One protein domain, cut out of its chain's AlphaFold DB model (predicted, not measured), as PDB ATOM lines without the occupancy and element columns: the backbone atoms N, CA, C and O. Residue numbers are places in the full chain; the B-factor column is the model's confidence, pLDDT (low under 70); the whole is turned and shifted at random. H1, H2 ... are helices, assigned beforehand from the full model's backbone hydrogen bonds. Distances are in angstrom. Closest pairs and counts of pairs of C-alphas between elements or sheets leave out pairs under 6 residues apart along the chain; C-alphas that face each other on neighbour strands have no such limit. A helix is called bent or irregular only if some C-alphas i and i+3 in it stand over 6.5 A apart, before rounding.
ATOM      1  N   LEU A  39      27.071  -5.677  37.730       80.00
ATOM      2  CA  LEU A  39      25.960  -6.550  38.112       80.00
ATOM      3  C   LEU A  39      25.930  -6.823  39.627       80.00
ATOM      4  O   LEU A  39      24.853  -6.945  40.207       80.00
ATOM      5  N   ASP A  40      27.096  -6.838  40.274       81.31
ATOM      6  CA  ASP A  40      27.246  -7.052  41.717       81.31
ATOM      7  C   ASP A  40      26.469  -6.013  42.544       81.31
ATOM      8  O   ASP A  40      25.925  -6.337  43.596       81.31
ATOM      9  N   HIS A  41      26.319  -4.785  42.029       74.81
ATOM     10  CA  HIS A  41      25.564  -3.719  42.699       74.81
ATOM     11  C   HIS A  41      24.046  -3.993  42.726       74.81
ATOM     12  O   HIS A  41      23.316  -3.401  43.519       74.81
ATOM     13  N   PHE A  42      23.559  -4.909  41.882       74.81
ATOM     14  CA  PHE A  42      22.142  -5.255  41.747       74.81
ATOM     15  C   PHE A  42      21.782  -6.609  42.372       74.81
ATOM     16  O   PHE A  42      20.594  -6.919  42.482       74.81
ATOM     17  N   LEU A  43      22.760  -7.410  42.807       80.50
ATOM     18  CA  LEU A  43      22.576  -8.781  43.302       80.50
ATOM     19  C   LEU A  43      22.810  -8.898  44.819       80.50
ATOM     20  O   LEU A  43      23.564  -9.748  45.275       80.50
ATOM     21  N   ALA A  44      22.178  -8.020  45.600       66.44
ATOM     22  CA  ALA A  44      22.436  -7.914  47.038       66.44
ATOM     23  C   ALA A  44      21.867  -9.049  47.930       66.44
ATOM     24  O   ALA A  44      22.339  -9.159  49.055       66.44
ATOM     25  N   ASP A  45      20.883  -9.861  47.501       66.56
ATOM     26  CA  ASP A  45      20.218 -10.841  48.400       66.56
ATOM     27  C   ASP A  45      19.493 -12.004  47.647       66.56
ATOM     28  O   ASP A  45      19.490 -12.008  46.406       66.56
ATOM     29  N   PRO A  46      18.967 -13.057  48.329       65.25
ATOM     30  CA  PRO A  46      18.790 -14.404  47.787       65.25
ATOM     31  C   PRO A  46      17.719 -14.515  46.699       65.25
ATOM     32  O   PRO A  46      16.724 -13.804  46.699       65.25
ATOM     33  N   ALA A  47      17.939 -15.493  45.810       61.62
ATOM     34  CA  ALA A  47      17.116 -16.052  44.723       61.62
ATOM     35  C   ALA A  47      15.871 -15.285  44.214       61.62
ATOM     36  O   ALA A  47      15.783 -15.071  43.006       61.62
ATOM     37  N   ALA A  48      14.923 -14.901  45.074       58.16
ATOM     38  CA  ALA A  48      13.757 -14.094  44.706       58.16
ATOM     39  C   ALA A  48      14.160 -12.686  44.226       58.16
ATOM     40  O   ALA A  48      13.671 -12.223  43.197       58.16
ATOM     41  N   ASP A  49      15.150 -12.070  44.875       79.44
ATOM     42  CA  ASP A  49      15.641 -10.739  44.503       79.44
ATOM     43  C   ASP A  49      16.601 -10.769  43.309       79.44
ATOM     44  O   ASP A  49      16.900  -9.735  42.704       79.44
ATOM     45  N   ARG A  50      17.049 -11.966  42.903       87.38
ATOM     46  CA  ARG A  50      17.950 -12.139  41.758       87.38
ATOM     47  C   ARG A  50      17.278 -11.746  40.449       87.38
ATOM     48  O   ARG A  50      17.917 -11.110  39.616       87.38
ATOM     49  N   LEU A  51      16.014 -12.123  40.247       90.69
ATOM     50  CA  LEU A  51      15.294 -11.796  39.015       90.69
ATOM     51  C   LEU A  51      15.067 -10.287  38.906       90.69
ATOM     52  O   LEU A  51      15.395  -9.693  37.881       90.69
ATOM     53  N   THR A  52      14.591  -9.663  39.984       91.81
ATOM     54  CA  THR A  52      14.421  -8.208  40.068       91.81
ATOM     55  C   THR A  52      15.746  -7.487  39.840       91.81
ATOM     56  O   THR A  52      15.797  -6.533  39.071       91.81
ATOM     57  N   GLY A  53      16.845  -7.977  40.426       90.69
ATOM     58  CA  GLY A  53      18.192  -7.450  40.201       90.69
ATOM     59  C   GLY A  53      18.657  -7.556  38.746       90.69
ATOM     60  O   GLY A  53      19.190  -6.589  38.206       90.69
ATOM     61  N   LEU A  54      18.411  -8.689  38.081       92.75
ATOM     62  CA  LEU A  54      18.754  -8.888  36.668       92.75
ATOM     63  C   LEU A  54      17.947  -7.976  35.743       92.75
ATOM     64  O   LEU A  54      18.511  -7.388  34.822       92.75
ATOM     65  N   VAL A  55      16.645  -7.830  35.991       93.38
ATOM     66  CA  VAL A  55      15.791  -6.927  35.209       93.38
ATOM     67  C   VAL A  55      16.179  -5.472  35.465       93.38
ATOM     68  O   VAL A  55      16.298  -4.703  34.517       93.38
ATOM     69  N   ALA A  56      16.463  -5.096  36.713       92.31
ATOM     70  CA  ALA A  56      16.941  -3.759  37.050       92.31
ATOM     71  C   ALA A  56      18.274  -3.439  36.360       92.31
ATOM     72  O   ALA A  56      18.440  -2.342  35.833       92.31
ATOM     73  N   PHE A  57      19.197  -4.404  36.308       92.19
ATOM     74  CA  PHE A  57      20.454  -4.274  35.575       92.19
ATOM     75  C   PHE A  57      20.228  -4.154  34.061       92.19
ATOM     76  O   PHE A  57      20.829  -3.293  33.424       92.19
ATOM     77  N   ALA A  58      19.339  -4.964  33.480       93.56
ATOM     78  CA  ALA A  58      18.993  -4.870  32.062       93.56
ATOM     79  C   ALA A  58      18.392  -3.497  31.713       93.56
ATOM     80  O   ALA A  58      18.813  -2.878  30.739       93.56
ATOM     81  N   LEU A  59      17.488  -2.978  32.554       93.69
ATOM     82  CA  LEU A  59      16.937  -1.625  32.421       93.69
ATOM     83  C   LEU A  59      18.018  -0.546  32.569       93.69
ATOM     84  O   LEU A  59      17.975   0.464  31.870       93.69
ATOM     85  N   ALA A  60      18.989  -0.745  33.465       92.38
ATOM     86  CA  ALA A  60      20.129   0.158  33.614       92.38
ATOM     87  C   ALA A  60      20.979   0.200  32.338       92.38
ATOM     88  O   ALA A  60      21.327   1.282  31.868       92.38
ATOM     89  N   ALA A  61      21.278  -0.972  31.770       92.31
ATOM     90  CA  ALA A  61      22.067  -1.120  30.554       92.31
ATOM     91  C   ALA A  61      21.355  -0.525  29.329       92.31
ATOM     92  O   ALA A  61      21.982   0.178  28.541       92.31
ATOM     93  N   GLU A  62      20.044  -0.746  29.199       93.81
ATOM     94  CA  GLU A  62      19.220  -0.171  28.130       93.81
ATOM     95  C   GLU A  62      19.188   1.362  28.201       93.81
ATOM     96  O   GLU A  62      19.309   2.043  27.184       93.81
ATOM     97  N   ARG A  63      19.066   1.913  29.414       93.56
ATOM     98  CA  ARG A  63      18.979   3.361  29.649       93.56
ATOM     99  C   ARG A  63      20.338   4.051  29.769       93.56
ATOM    100  O   ARG A  63      20.358   5.265  29.949       93.56
ATOM    101  N   GLN A  64      21.441   3.300  29.705       90.06
ATOM    102  CA  GLN A  64      22.804   3.795  29.948       90.06
ATOM    103  C   GLN A  64      22.905   4.591  31.264       90.06
ATOM    104  O   GLN A  64      23.510   5.658  31.320       90.06
ATOM    105  N   ALA A  65      22.241   4.101  32.313       87.25
ATOM    106  CA  ALA A  65      22.100   4.814  33.577       87.25
ATOM    107  C   ALA A  65      23.343   4.660  34.473       87.25
ATOM    108  O   ALA A  65      23.938   3.587  34.533       87.25
ATOM    109  N   ASP A  66      23.692   5.699  35.230       86.12
ATOM    110  CA  ASP A  66      24.821   5.640  36.163       86.12
ATOM    111  C   ASP A  66      24.567   4.678  37.335       86.12
ATOM    112  O   ASP A  66      23.438   4.517  37.809       86.12
ATOM    113  N   ALA A  67      25.647   4.102  37.872       81.75
ATOM    114  CA  ALA A  67      25.626   3.167  39.000       81.75
ATOM    115  C   ALA A  67      25.387   3.832  40.377       81.75
ATOM    116  O   ALA A  67      25.777   3.286  41.408       81.75
ATOM    117  N   ALA A  68      24.745   5.003  40.418       87.88
ATOM    118  CA  ALA A  68      24.418   5.687  41.667       87.88
ATOM    119  C   ALA A  68      23.389   4.879  42.492       87.88
ATOM    120  O   ALA A  68      22.431   4.341  41.919       87.88
ATOM    121  N   PRO A  69      23.529   4.801  43.829       83.81
ATOM    122  CA  PRO A  69      22.688   3.948  44.671       83.81
ATOM    123  C   PRO A  69      21.196   4.316  44.601       83.81
ATOM    124  O   PRO A  69      20.335   3.434  44.606       83.81
ATOM    125  N   GLU A  70      20.867   5.599  44.452       88.00
ATOM    126  CA  GLU A  70      19.494   6.085  44.281       88.00
ATOM    127  C   GLU A  70      18.900   5.626  42.942       88.00
ATOM    128  O   GLU A  70      17.736   5.217  42.871       88.00
ATOM    129  N   THR A  71      19.710   5.644  41.879       88.94
ATOM    130  CA  THR A  71      19.331   5.174  40.541       88.94
ATOM    131  C   THR A  71      19.095   3.669  40.541       88.94
ATOM    132  O   THR A  71      18.088   3.212  39.999       88.94
ATOM    133  N   ILE A  72      19.959   2.901  41.206       88.19
ATOM    134  CA  ILE A  72      19.814   1.449  41.373       88.19
ATOM    135  C   ILE A  72      18.524   1.119  42.132       88.19
ATOM    136  O   ILE A  72      17.753   0.263  41.695       88.19
ATOM    137  N   ALA A  73      18.242   1.819  43.236       89.94
ATOM    138  CA  ALA A  73      17.014   1.625  44.005       89.94
ATOM    139  C   ALA A  73      15.756   1.943  43.180       89.94
ATOM    140  O   ALA A  73      14.770   1.207  43.248       89.94
ATOM    141  N   ARG A  74      15.786   3.006  42.362       93.50
ATOM    142  CA  ARG A  74      14.692   3.335  41.437       93.50
ATOM    143  C   ARG A  74      14.501   2.248  40.378       93.50
ATOM    144  O   ARG A  74      13.383   1.786  40.191       93.50
ATOM    145  N   LEU A  75      15.578   1.803  39.733       92.88
ATOM    146  CA  LEU A  75      15.525   0.761  38.702       92.88
ATOM    147  C   LEU A  75      15.046  -0.586  39.251       92.88
ATOM    148  O   LEU A  75      14.355  -1.315  38.548       92.88
ATOM    149  N   ARG A  76      15.361  -0.904  40.510       91.75
ATOM    150  CA  ARG A  76      14.816  -2.081  41.200       91.75
ATOM    151  C   ARG A  76      13.300  -2.008  41.372       91.75
ATOM    152  O   ARG A  76      12.630  -2.996  41.095       91.75
ATOM    153  N   ARG A  77      12.753  -0.848  41.747       93.81
ATOM    154  CA  ARG A  77      11.291  -0.654  41.809       93.81
ATOM    155  C   ARG A  77      10.651  -0.749  40.424       93.81
ATOM    156  O   ARG A  77       9.635  -1.415  40.273       93.81
ATOM    157  N   ASP A  78      11.262  -0.134  39.410       95.12
ATOM    158  CA  ASP A  78      10.782  -0.227  38.024       95.12
ATOM    159  C   ASP A  78      10.754  -1.690  37.545       95.12
ATOM    160  O   ASP A  78       9.784  -2.130  36.927       95.12
ATOM    161  N   ALA A  79      11.800  -2.458  37.863       94.56
ATOM    162  CA  ALA A  79      11.895  -3.878  37.547       94.56
ATOM    163  C   ALA A  79      10.806  -4.704  38.241       94.56
ATOM    164  O   ALA A  79      10.199  -5.564  37.607       94.56
ATOM    165  N   GLU A  80      10.527  -4.434  39.516       94.38
ATOM    166  CA  GLU A  80       9.463  -5.104  40.269       94.38
ATOM    167  C   GLU A  80       8.079  -4.831  39.665       94.38
ATOM    168  O   GLU A  80       7.289  -5.759  39.462       94.38
ATOM    169  N   VAL A  81       7.802  -3.577  39.294       96.81
ATOM    170  CA  VAL A  81       6.556  -3.194  38.613       96.81
ATOM    171  C   VAL A  81       6.434  -3.908  37.267       96.81
ATOM    172  O   VAL A  81       5.382  -4.476  36.971       96.81
ATOM    173  N   ALA A  82       7.504  -3.933  36.470       95.38
ATOM    174  CA  ALA A  82       7.513  -4.594  35.169       95.38
ATOM    175  C   ALA A  82       7.306  -6.114  35.284       95.38
ATOM    176  O   ALA A  82       6.528  -6.695  34.526       95.38
ATOM    177  N   LEU A  83       7.964  -6.760  36.251       94.75
ATOM    178  CA  LEU A  83       7.791  -8.187  36.528       94.75
ATOM    179  C   LEU A  83       6.361  -8.502  36.968       94.75
ATOM    180  O   LEU A  83       5.771  -9.474  36.496       94.75
ATOM    181  N   THR A  84       5.794  -7.662  37.828       95.31
ATOM    182  CA  THR A  84       4.424  -7.811  38.321       95.31
ATOM    183  C   THR A  84       3.408  -7.666  37.187       95.31
ATOM    184  O   THR A  84       2.552  -8.534  37.016       95.31
ATOM    185  N   ASP A  85       3.528  -6.628  36.356       96.62
ATOM    186  CA  ASP A  85       2.668  -6.425  35.181       96.62
ATOM    187  C   ASP A  85       2.772  -7.603  34.196       96.62
ATOM    188  O   ASP A  85       1.756  -8.146  33.751       96.62
ATOM    189  N   HIS A  86       3.990  -8.076  33.918       94.94
ATOM    190  CA  HIS A  86       4.197  -9.240  33.060       94.94
ATOM    191  C   HIS A  86       3.563 -10.517  33.633       94.94
ATOM    192  O   HIS A  86       2.919 -11.274  32.898       94.94
ATOM    193  N   ALA A  87       3.705 -10.753  34.941       94.69
ATOM    194  CA  ALA A  87       3.104 -11.896  35.620       94.69
ATOM    195  C   ALA A  87       1.570 -11.849  35.547       94.69
ATOM    196  O   ALA A  87       0.947 -12.857  35.207       94.69
ATOM    197  N   PHE A  88       0.963 -10.680  35.780       97.12
ATOM    198  CA  PHE A  88      -0.485 -10.502  35.671       97.12
ATOM    199  C   PHE A  88      -0.998 -10.775  34.260       97.12
ATOM    200  O   PHE A  88      -1.953 -11.537  34.098       97.12
ATOM    201  N   ARG A  89      -0.350 -10.217  33.232       96.31
ATOM    202  CA  ARG A  89      -0.728 -10.469  31.833       96.31
ATOM    203  C   ARG A  89      -0.609 -11.944  31.476       96.31
ATOM    204  O   ARG A  89      -1.515 -12.509  30.874       96.31
ATOM    205  N   THR A  90       0.483 -12.584  31.883       96.31
ATOM    206  CA  THR A  90       0.715 -14.007  31.616       96.31
ATOM    207  C   THR A  90      -0.344 -14.876  32.288       96.31
ATOM    208  O   THR A  90      -0.893 -15.780  31.657       96.31
ATOM    209  N   LEU A  91      -0.680 -14.588  33.548       96.81
ATOM    210  CA  LEU A  91      -1.736 -15.295  34.262       96.81
ATOM    211  C   LEU A  91      -3.094 -15.093  33.586       96.81
ATOM    212  O   LEU A  91      -3.806 -16.069  33.364       96.81
ATOM    213  N   HIS A  92      -3.431 -13.855  33.222       95.00
ATOM    214  CA  HIS A  92      -4.691 -13.533  32.563       95.00
ATOM    215  C   HIS A  92      -4.840 -14.280  31.234       95.00
ATOM    216  O   HIS A  92      -5.819 -14.999  31.046       95.00
ATOM    217  N   ASN A  93      -3.817 -14.228  30.378       95.56
ATOM    218  CA  ASN A  93      -3.804 -14.936  29.097       95.56
ATOM    219  C   ASN A  93      -3.955 -16.453  29.281       95.56
ATOM    220  O   ASN A  93      -4.667 -17.114  28.526       95.56
ATOM    221  N   ASN A  94      -3.306 -17.021  30.300       96.06
ATOM    222  CA  ASN A  94      -3.430 -18.446  30.602       96.06
ATOM    223  C   ASN A  94      -4.837 -18.811  31.090       96.06
ATOM    224  O   ASN A  94      -5.363 -19.850  30.694       96.06
ATOM    225  N   VAL A  95      -5.458 -17.971  31.922       96.38
ATOM    226  CA  VAL A  95      -6.839 -18.173  32.381       96.38
ATOM    227  C   VAL A  95      -7.814 -18.092  31.211       96.38
ATOM    228  O   VAL A  95      -8.657 -18.977  31.078       96.38
ATOM    229  N   GLU A  96      -7.685 -17.093  30.338       95.50
ATOM    230  CA  GLU A  96      -8.521 -16.987  29.137       95.50
ATOM    231  C   GLU A  96      -8.371 -18.214  28.239       95.50
ATOM    232  O   GLU A  96      -9.370 -18.784  27.797       95.50
ATOM    233  N   ARG A  97      -7.136 -18.682  28.025       95.31
ATOM    234  CA  ARG A  97      -6.878 -19.895  27.242       95.31
ATOM    235  C   ARG A  97      -7.561 -21.119  27.854       95.31
ATOM    236  O   ARG A  97      -8.244 -21.849  27.143       95.31
ATOM    237  N   LEU A  98      -7.438 -21.319  29.167       94.50
ATOM    238  CA  LEU A  98      -8.094 -22.431  29.865       94.50
ATOM    239  C   LEU A  98      -9.621 -22.348  29.779       94.50
ATOM    240  O   LEU A  98     -10.286 -23.369  29.620       94.50
ATOM    241  N   GLN A  99     -10.192 -21.145  29.855       93.94
ATOM    242  CA  GLN A  99     -11.631 -20.955  29.675       93.94
ATOM    243  C   GLN A  99     -12.067 -21.309  28.252       93.94
ATOM    244  O   GLN A  99     -13.060 -22.016  28.082       93.94
ATOM    245  N   GLN A 100     -11.322 -20.875  27.234       94.50
ATOM    246  CA  GLN A 100     -11.595 -21.230  25.841       94.50
ATOM    247  C   GLN A 100     -11.510 -22.743  25.623       94.50
ATOM    248  O   GLN A 100     -12.421 -23.330  25.042       94.50
ATOM    249  N   GLU A 101     -10.471 -23.394  26.147       93.12
ATOM    250  CA  GLU A 101     -10.310 -24.849  26.093       93.12
ATOM    251  C   GLU A 101     -11.466 -25.573  26.796       93.12
ATOM    252  O   GLU A 101     -12.022 -26.523  26.245       93.12
ATOM    253  N   ALA A 102     -11.896 -25.098  27.968       91.12
ATOM    254  CA  ALA A 102     -13.025 -25.670  28.697       91.12
ATOM    255  C   ALA A 102     -14.357 -25.503  27.943       91.12
ATOM    256  O   ALA A 102     -15.169 -26.432  27.906       91.12
ATOM    257  N   VAL A 103     -14.584 -24.345  27.314       90.25
ATOM    258  CA  VAL A 103     -15.766 -24.097  26.476       90.25
ATOM    259  C   VAL A 103     -15.747 -24.998  25.247       90.25
ATOM    260  O   VAL A 103     -16.754 -25.641  24.958       90.25
ATOM    261  N   LEU A 104     -14.612 -25.109  24.555       87.62
ATOM    262  CA  LEU A 104     -14.457 -25.995  23.401       87.62
ATOM    263  C   LEU A 104     -14.662 -27.460  23.782       87.62
ATOM    264  O   LEU A 104     -15.394 -28.172  23.095       87.62
ATOM    265  N   ALA A 105     -14.087 -27.898  24.903       84.19
ATOM    266  CA  ALA A 105     -14.314 -29.232  25.433       84.19
ATOM    267  C   ALA A 105     -15.810 -29.450  25.686       84.19
ATOM    268  O   ALA A 105     -16.372 -30.437  25.222       84.19
ATOM    269  N   ARG A 106     -16.496 -28.507  26.339       81.81
ATOM    270  CA  ARG A 106     -17.929 -28.636  26.634       81.81
ATOM    271  C   ARG A 106     -18.811 -28.604  25.387       81.81
ATOM    272  O   ARG A 106     -19.772 -29.365  25.316       81.81
ATOM    273  N   LEU A 107     -18.462 -27.797  24.387       80.19
ATOM    274  CA  LEU A 107     -19.106 -27.802  23.070       80.19
ATOM    275  C   LEU A 107     -18.887 -29.128  22.336       80.19
ATOM    276  O   LEU A 107     -19.809 -29.621  21.697       80.19
ATOM    277  N   GLY A 108     -17.713 -29.746  22.484       74.81
ATOM    278  CA  GLY A 108     -17.423 -31.073  21.939       74.81
ATOM    279  C   GLY A 108     -18.279 -32.197  22.538       74.81
ATOM    280  O   GLY A 108     -18.490 -33.209  21.875       74.81
ATOM    281  N   HIS A 109     -18.802 -32.016  23.755       74.88
ATOM    282  CA  HIS A 109     -19.684 -32.982  24.425       74.88
ATOM    283  C   HIS A 109     -21.174 -32.730  24.166       74.88
ATOM    284  O   HIS A 109     -22.006 -33.573  24.506       74.88
ATOM    285  N   LEU A 110     -21.541 -31.584  23.583       71.75
ATOM    286  CA  LEU A 110     -22.927 -31.323  23.223       71.75
ATOM    287  C   LEU A 110     -23.290 -32.130  21.965       71.75
ATOM    288  O   LEU A 110     -22.505 -32.179  21.012       71.75
ATOM    289  N   PRO A 111     -24.476 -32.771  21.929       70.12
ATOM    290  CA  PRO A 111     -24.935 -33.454  20.730       70.12
ATOM    291  C   PRO A 111     -24.977 -32.442  19.586       70.12
ATOM    292  O   PRO A 111     -25.510 -31.341  19.745       70.12
TER     293      PRO A 111
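This is residues 39 to 111 of the 153 residues of an uncharacterized protein of Acetobacteraceae bacterium (UniProt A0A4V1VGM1). A small compact head stands at one end of a long helical arm: H2 crosses the first part of the long helix H3 steeply, and the very short H1 packs on H2. The rest of H3 sticks out alone, as residues 84 to 111, of which 84 to 109 belong to H3, and this arm makes the length. The printed part has 73 residues with three named helices, in the order H1, H2, H3, and no named strand; the class is all helix. The whole is extended, with a radius of gyration of the C-alphas of 19.3 A, and the C-alphas span 66 by 25 by 14 A.

Begin at H1, residues 39 to 42, and look across to H2, residues 48 to 62. The two touch, H2 with its residues 53 to 57 alone, and their closest C-alphas are those of Phe 42 and Gly 53, 4.8 A apart. Go on to H3, residues 69 to 109, which touches H2 with residues 72 to 83 alone. Their closest C-alphas are those of Ala 56 and Arg 76, 5.0 A apart. H2 and H3 run opposite ways at a steep tilt of 70.0 degrees, only just short of about perpendicular. H1 and H3 are close but not clearly touching, with the C-alphas of Phe 42 and Ile 72 the closest at 7.1 A. In the backbone of H3 every O i to N i+4 pair is within hydrogen-bond range, and in H2 10 of 11 are; H1 is too short for such a pair, but its one O i to N i+3 pair is within range.

Find C-alpha 39 at (25.960, -6.550, 38.112), where H1, Leu 39 to Phe 42, begins. From C-alpha 48 at (13.757, -14.094, 44.706), H2 runs 22.3 A to Glu 62. It is neither bent nor irregular, but only just: C-alphas 48 and 51 are 6.3 A apart. H3 begins at Pro 69 and runs 59.7 A to His 109, whose C-alpha you find at (-19.684, -32.982, 24.425).

The two C-alphas farthest apart are those of Ala 68 and Pro 111, 66.4 A. Set aside the stretch that stands free and you have a body of 45 residues, spanning 25 by 20 by 15 A. The link from H1 to H2 is tight, with 5 residues, and the link from H2 to H3 is short, with 6. The printed part has no cut. The mean pLDDT of the printed part is 87.9; look for values under 70 at residues 44 to 48.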